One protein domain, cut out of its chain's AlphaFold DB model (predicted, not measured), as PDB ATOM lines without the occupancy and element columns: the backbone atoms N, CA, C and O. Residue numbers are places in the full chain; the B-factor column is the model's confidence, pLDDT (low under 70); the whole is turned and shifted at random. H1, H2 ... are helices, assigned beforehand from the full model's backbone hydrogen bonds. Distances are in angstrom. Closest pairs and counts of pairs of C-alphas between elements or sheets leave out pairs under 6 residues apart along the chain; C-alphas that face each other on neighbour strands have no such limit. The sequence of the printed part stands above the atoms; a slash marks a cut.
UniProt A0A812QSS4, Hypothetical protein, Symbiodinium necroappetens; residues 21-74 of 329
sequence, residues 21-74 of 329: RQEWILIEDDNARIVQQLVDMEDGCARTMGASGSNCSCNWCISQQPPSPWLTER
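What this domain is: This is residues 21 to 74 of the 329 residues of the protein "Hypothetical protein" of Symbiodinium necroappetens (UniProt A0A812QSS4). The picture is a U with a loop at one end: an extended stretch, residues 21 to 28, runs one way, the chain turns, and the long helix H1 runs back beside it. Past the end of H1 the chain goes out through the short H2 and folds back through residues 51 to 58 to the short H3, after which the printed part ends in a tail without named elements, residues 64 to 74; residues 27 to 32, at the turn of the U, stick out. The printed part has 54 residues with three named helices, H1, H2, H3 in that order, and no named strand. Its class is all helix, though under half of the residues, 23, are in named elements. It is compact, with a radius of gyration of the C-alphas of 10.8 A, and flat, spanning 30 by 28 by 15 A.

Where its parts are: Start at C-alpha 21 at (224.296, 196.874, 214.958) and read on to C-alpha 31 at (213.630, 195.137, 195.053), where H1 begins; it runs through residues 31 to 43, 18.4 A. Next find H2, residues 46 to 50, and then H3, residues 59 to 63, which ends with C-alpha 63 at (223.314, 186.130, 215.075).

How they stand to each other: Look first at Asp 40 in H1: with this residue alone H1 only just touches H2, by 3 pairs of C-alphas within 8 A and only at the corner by their link. The closest C-alphas are those of Asp 40 and Ala 46, 7.4 A apart. H3 is close to H1 but not clearly touching; their closest C-alphas, of Met 41 and Cys 61, are 6.9 A apart. H2 and H3 are apart. In H1, H2 and H3 you will find every O i to N i+4 pair within hydrogen-bond range.

The domain as a whole: The two C-alphas farthest apart, those of Glu 28 and Arg 74, are 31.1 A from each other. The printed part has no cut. The link from H1 to H2 is tight, and that from H2 to H3 is short, with 8 residues. The mean pLDDT of the printed part is 83.7; look for values under 70 at residues 49 to 54.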
ATOM      1  N   ARG A  21     225.070 197.522 216.015       87.44
ATOM      2  CA  ARG A  21     224.296 196.874 214.958       87.44
ATOM      3  C   ARG A  21     224.590 197.535 213.625       87.44
ATOM      4  O   ARG A  21     224.364 198.734 213.485       87.44
ATOM      5  N   GLN A  22     225.014 196.745 212.646       88.12
ATOM      6  CA  GLN A  22     225.282 197.213 211.291       88.12
ATOM      7  C   GLN A  22     224.652 196.259 210.282       88.12
ATOM      8  O   GLN A  22     224.842 195.048 210.362       88.12
ATOM      9  N   GLU A  23     223.896 196.820 209.343       89.12
ATOM     10  CA  GLU A  23     223.287 196.094 208.232       89.12
ATOM     11  C   GLU A  23     223.502 196.875 206.939       89.12
ATOM     12  O   GLU A  23     223.371 198.099 206.908       89.12
ATOM     13  N   TRP A  24     223.837 196.150 205.874       88.88
ATOM     14  CA  TRP A  24     224.122 196.710 204.555       88.88
ATOM     15  C   TRP A  24     222.992 196.375 203.594       88.88
ATOM     16  O   TRP A  24     222.562 195.218 203.522       88.88
ATOM     17  N   ILE A  25     222.537 197.368 202.831       88.69
ATOM     18  CA  ILE A  25     221.459 197.196 201.862       88.69
ATOM     19  C   ILE A  25     221.921 197.769 200.520       88.69
ATOM     20  O   ILE A  25     221.987 198.972 200.307       88.69
ATOM     21  N   LEU A  26     222.268 196.884 199.596       86.31
ATOM     22  CA  LEU A  26     222.766 197.280 198.281       86.31
ATOM     23  C   LEU A  26     221.577 197.704 197.408       86.31
ATOM     24  O   LEU A  26     220.594 196.970 197.349       86.31
ATOM     25  N   ILE A  27     221.644 198.847 196.721       83.62
ATOM     26  CA  ILE A  27     220.591 199.275 195.780       83.62
ATOM     27  C   ILE A  27     220.532 198.334 194.578       83.62
ATOM     28  O   ILE A  27     219.481 198.151 193.976       83.62
ATOM     29  N   GLU A  28     221.670 197.742 194.226       79.94
ATOM     30  CA  GLU A  28     221.789 196.789 193.124       79.94
ATOM     31  C   GLU A  28     221.062 195.459 193.386       79.94
ATOM     32  O   GLU A  28     220.829 194.699 192.445       79.94
ATOM     33  N   ASP A  29     220.740 195.146 194.649       83.44
ATOM     34  CA  ASP A  29     219.960 193.953 194.982       83.44
ATOM     35  C   ASP A  29     218.517 194.098 194.444       83.44
ATOM     36  O   ASP A  29     217.960 195.190 194.353       83.44
ATOM     37  N   ASP A  30     217.878 192.976 194.094       87.19
ATOM     38  CA  ASP A  30     216.488 192.990 193.617       87.19
ATOM     39  C   ASP A  30     215.548 193.631 194.656       87.19
ATOM     40  O   ASP A  30     215.641 193.362 195.859       87.19
ATOM     41  N   ASN A  31     214.584 194.432 194.195       88.75
ATOM     42  CA  ASN A  31     213.630 195.137 195.053       88.75
ATOM     43  C   ASN A  31     212.889 194.177 195.992       88.75
ATOM     44  O   ASN A  31     212.641 194.510 197.151       88.75
ATOM     45  N   ALA A  32     212.557 192.970 195.514       88.50
ATOM     46  CA  ALA A  32     211.909 191.947 196.331       88.50
ATOM     47  C   ALA A  32     212.787 191.522 197.518       88.50
ATOM     48  O   ALA A  32     212.287 191.330 198.626       88.50
ATOM     49  N   ARG A  33     214.103 191.433 197.308       85.94
ATOM     50  CA  ARG A  33     215.072 191.105 198.351       85.94
ATOM     51  C   ARG A  33     215.260 192.251 199.333       85.94
ATOM     52  O   ARG A  33     215.285 191.994 200.530       85.94
ATOM     53  N   ILE A  34     215.375 193.490 198.853       88.75
ATOM     54  CA  ILE A  34     215.498 194.671 199.724       88.75
ATOM     55  C   ILE A  34     214.281 194.754 200.651       88.75
ATOM     56  O   ILE A  34     214.428 194.887 201.864       88.75
ATOM     57  N   VAL A  35     213.075 194.602 200.097       90.38
ATOM     58  CA  VAL A  35     211.836 194.576 200.884       90.38
ATOM     59  C   VAL A  35     211.831 193.403 201.864       90.38
ATOM     60  O   VAL A  35     211.486 193.602 203.025       90.38
ATOM     61  N   GLN A  36     212.259 192.207 201.446       89.50
ATOM     62  CA  GLN A  36     212.363 191.056 202.346       89.50
ATOM     63  C   GLN A  36     213.347 191.310 203.495       89.50
ATOM     64  O   GLN A  36     213.021 191.013 204.638       89.50
ATOM     65  N   GLN A  37     214.514 191.899 203.222       89.69
ATOM     66  CA  GLN A  37     215.500 192.243 204.248       89.69
ATOM     67  C   GLN A  37     214.934 193.265 205.243       89.69
ATOM     68  O   GLN A  37     215.148 193.121 206.441       89.69
ATOM     69  N   LEU A  38     214.166 194.255 204.777       90.75
ATOM     70  CA  LEU A  38     213.492 195.219 205.653       90.75
ATOM     71  C   LEU A  38     212.425 194.558 206.537       90.75
ATOM     72  O   LEU A  38     212.341 194.877 207.721       90.75
ATOM     73  N   VAL A  39     211.644 193.623 205.988       91.00
ATOM     74  CA  VAL A  39     210.660 192.845 206.762       91.00
ATOM     75  C   VAL A  39     211.359 191.959 207.795       91.00
ATOM     76  O   VAL A  39     210.952 191.952 208.953       91.00
ATOM     77  N   ASP A  40     212.442 191.283 207.406       90.81
ATOM     78  CA  ASP A  40     213.253 190.456 208.306       90.81
ATOM     79  C   ASP A  40     213.866 191.294 209.451       90.81
ATOM     80  O   ASP A  40     213.985 190.824 210.583       90.81
ATOM     81  N   MET A  41     214.250 192.550 209.181       91.38
ATOM     82  CA  MET A  41     214.728 193.494 210.201       91.38
ATOM     83  C   MET A  41     213.614 193.954 211.152       91.38
ATOM     84  O   MET A  41     213.888 194.203 212.330       91.38
ATOM     85  N   GLU A  42     212.375 194.081 210.666       91.38
ATOM     86  CA  GLU A  42     211.204 194.471 211.461       91.38
ATOM     87  C   GLU A  42     210.763 193.354 212.412       91.38
ATOM     88  O   GLU A  42     210.506 193.616 213.587       91.38
ATOM     89  N   ASP A  43     210.681 192.114 211.922       89.75
ATOM     90  CA  ASP A  43     210.119 190.984 212.668       89.75
ATOM     91  C   ASP A  43     211.167 190.065 213.319       89.75
ATOM     92  O   ASP A  43     210.807 189.151 214.062       89.75
ATOM     93  N   GLY A  44     212.461 190.301 213.071       89.00
ATOM     94  CA  GLY A  44     213.548 189.484 213.607       89.00
ATOM     95  C   GLY A  44     213.619 188.091 212.984       89.00
ATOM     96  O   GLY A  44     213.943 187.131 213.682       89.00
ATOM     97  N   CYS A  45     213.297 187.964 211.693       87.44
ATOM     98  CA  CYS A  45     213.208 186.703 210.949       87.44
ATOM     99  C   CYS A  45     212.072 185.766 211.405       87.44
ATOM    100  O   CYS A  45     212.106 184.565 211.103       87.44
ATOM    101  N   ALA A  46     211.076 186.263 212.144       84.12
ATOM    102  CA  ALA A  46     210.041 185.421 212.746       84.12
ATOM    103  C   ALA A  46     209.182 184.695 211.695       84.12
ATOM    104  O   ALA A  46     208.864 183.513 211.859       84.12
ATOM    105  N   ARG A  47     208.830 185.370 210.592       77.69
ATOM    106  CA  ARG A  47     208.049 184.769 209.494       77.69
ATOM    107  C   ARG A  47     208.841 183.722 208.718       77.69
ATOM    108  O   ARG A  47     208.302 182.681 208.347       77.69
ATOM    109  N   THR A  48     210.118 183.999 208.506       72.69
ATOM    110  CA  THR A  48     211.021 183.244 207.634       72.69
ATOM    111  C   THR A  48     211.472 181.935 208.299       72.69
ATOM    112  O   THR A  48     211.507 180.886 207.665       72.69
ATOM    113  N   MET A  49     211.697 181.952 209.619       65.81
ATOM    114  CA  MET A  49     212.006 180.752 210.416       65.81
ATOM    115  C   MET A  49     210.788 179.828 210.623       65.81
ATOM    116  O   MET A  49     210.955 178.626 210.825       65.81
ATOM    117  N   GLY A  50     209.564 180.371 210.583       60.31
ATOM    118  CA  GLY A  50     208.321 179.611 210.776       60.31
ATOM    119  C   GLY A  50     207.776 178.933 209.512       60.31
ATOM    120  O   GLY A  50     207.027 177.961 209.615       60.31
ATOM    121  N   ALA A  51     208.153 179.411 208.323       56.56
ATOM    122  CA  ALA A  51     207.656 178.923 207.040       56.56
ATOM    123  C   ALA A  51     208.799 178.351 206.181       56.56
ATOM    124  O   ALA A  51     209.438 179.065 205.423       56.56
ATOM    125  N   SER A  52     209.036 177.039 206.290       49.12
ATOM    126  CA  SER A  52     209.767 176.204 205.317       49.12
ATOM    127  C   SER A  52     210.968 176.854 204.593       49.12
ATOM    128  O   SER A  52     210.950 177.022 203.374       49.12
ATOM    129  N   GLY A  53     212.058 177.100 205.323       53.25
ATOM    130  CA  GLY A  53     213.420 177.011 204.778       53.25
ATOM    131  C   GLY A  53     213.931 178.152 203.891       53.25
ATOM    132  O   GLY A  53     214.954 177.960 203.235       53.25
ATOM    133  N   SER A  54     213.293 179.325 203.853       61.50
ATOM    134  CA  SER A  54     213.955 180.519 203.314       61.50
ATOM    135  C   SER A  54     215.008 181.032 204.306       61.50
ATOM    136  O   SER A  54     214.782 181.104 205.512       61.50
ATOM    137  N   ASN A  55     216.200 181.363 203.809       79.00
ATOM    138  CA  ASN A  55     217.246 181.957 204.641       79.00
ATOM    139  C   ASN A  55     216.879 183.417 204.937       79.00
ATOM    140  O   ASN A  55     216.626 184.186 204.009       79.00
ATOM    141  N   CYS A  56     216.867 183.798 206.214       85.62
ATOM    142  CA  CYS A  56     216.693 185.193 206.604       85.62
ATOM    143  C   CYS A  56     217.835 186.059 206.038       85.62
ATOM    144  O   CYS A  56     218.988 185.623 205.979       85.62
ATOM    145  N   SER A  57     217.510 187.273 205.588       86.94
ATOM    146  CA  SER A  57     218.461 188.192 204.947       86.94
ATOM    147  C   SER A  57     219.123 189.173 205.921       86.94
ATOM    148  O   SER A  57     220.088 189.832 205.539       86.94
ATOM    149  N   CYS A  58     218.630 189.270 207.161       87.81
ATOM    150  CA  CYS A  58     219.222 190.077 208.231       87.81
ATOM    151  C   CYS A  58     220.317 189.278 208.963       87.81
ATOM    152  O   CYS A  58     220.018 188.333 209.697       87.81
ATOM    153  N   ASN A  59     221.582 189.664 208.799       86.81
ATOM    154  CA  ASN A  59     222.720 188.960 209.399       86.81
ATOM    155  C   ASN A  59     222.743 189.105 210.928       86.81
ATOM    156  O   ASN A  59     222.963 188.132 211.653       86.81
ATOM    157  N   TRP A  60     222.492 190.314 211.429       88.38
ATOM    158  CA  TRP A  60     222.472 190.607 212.856       88.38
ATOM    159  C   TRP A  60     221.320 189.882 213.552       88.38
ATOM    160  O   TRP A  60     221.535 189.272 214.597       88.38
ATOM    161  N   CYS A  61     220.127 189.864 212.953       88.94
ATOM    162  CA  CYS A  61     218.945 189.227 213.534       88.94
ATOM    163  C   CYS A  61     219.161 187.720 213.771       88.94
ATOM    164  O   CYS A  61     218.765 187.197 214.809       88.94
ATOM    165  N   ILE A  62     219.837 187.033 212.838       87.00
ATOM    166  CA  ILE A  62     220.158 185.596 212.937       87.00
ATOM    167  C   ILE A  62     221.284 185.329 213.942       87.00
ATOM    168  O   ILE A  62     221.328 184.262 214.551       87.00
ATOM    169  N   SER A  63     222.206 186.280 214.123       86.62
ATOM    170  CA  SER A  63     223.314 186.130 215.075       86.62
ATOM    171  C   SER A  63     222.851 186.051 216.537       86.62
ATOM    172  O   SER A  63     223.595 185.567 217.390       86.62
ATOM    173  N   GLN A  64     221.627 186.503 216.830       83.88
ATOM    174  CA  GLN A  64     221.048 186.505 218.170       83.88
ATOM    175  C   GLN A  64     220.305 185.194 218.467       83.88
ATOM    176  O   GLN A  64     219.624 184.626 217.613       83.88
ATOM    177  N   GLN A  65     220.404 184.719 219.711       85.56
ATOM    178  CA  GLN A  65     219.657 183.562 220.210       85.56
ATOM    179  C   GLN A  65     218.879 183.967 221.474       85.56
ATOM    180  O   GLN A  65     219.503 184.151 222.522       85.56
ATOM    181  N   PRO A  66     217.537 184.095 221.423       86.62
ATOM    182  CA  PRO A  66     216.648 183.899 220.268       86.62
ATOM    183  C   PRO A  66     216.749 185.030 219.219       86.62
ATOM    184  O   PRO A  66     217.174 186.130 219.574       86.62
ATOM    185  N   PRO A  67     216.325 184.789 217.959       85.31
ATOM    186  CA  PRO A  67     216.213 185.843 216.953       85.31
ATOM    187  C   PRO A  67     215.357 187.000 217.471       85.31
ATOM    188  O   PRO A  67     214.280 186.789 218.034       85.31
ATOM    189  N   SER A  68     215.859 188.218 217.306       88.25
ATOM    190  CA  SER A  68     215.216 189.439 217.791       88.25
ATOM    191  C   SER A  68     215.135 190.483 216.682       88.25
ATOM    192  O   SER A  68     216.043 190.531 215.846       88.25
ATOM    193  N   PRO A  69     214.102 191.344 216.681       91.50
ATOM    194  CA  PRO A  69     213.990 192.422 215.707       91.50
ATOM    195  C   PRO A  69     215.194 193.361 215.791       91.50
ATOM    196  O   PRO A  69     215.747 193.598 216.870       91.50
ATOM    197  N   TRP A  70     215.603 193.905 214.644       90.25
ATOM    198  CA  TRP A  70     216.769 194.786 214.553       90.25
ATOM    199  C   TRP A  70     216.559 196.070 215.360       90.25
ATOM    200  O   TRP A  70     217.468 196.541 216.050       90.25
ATOM    201  N   LEU A  71     215.334 196.604 215.324       89.94
ATOM    202  CA  LEU A  71     214.914 197.734 216.138       89.94
ATOM    203  C   LEU A  71     214.347 197.248 217.477       89.94
ATOM    204  O   LEU A  71     213.383 196.492 217.526       89.94
ATOM    205  N   THR A  72     214.927 197.726 218.573       87.19
ATOM    206  CA  THR A  72     214.551 197.326 219.938       87.19
ATOM    207  C   THR A  72     214.204 198.547 220.778       87.19
ATOM    208  O   THR A  72     214.656 199.649 220.479       87.19
ATOM    209  N   GLU A  73     213.530 198.356 221.910       84.81
ATOM    210  CA  GLU A  73     213.269 199.428 222.890       84.81
ATOM    211  C   GLU A  73     214.552 200.083 223.441       84.81
ATOM    212  O   GLU A  73     214.526 201.201 223.951       84.81
ATOM    213  N   ARG A  74     215.697 199.398 223.327       84.62
ATOM    214  CA  ARG A  74     217.015 199.916 223.721       84.62
ATOM    215  C   ARG A  74     217.657 200.815 222.663       84.62
ATOM    216  O   ARG A  74     218.674 201.439 222.951       84.62
TER     217      ARG A  74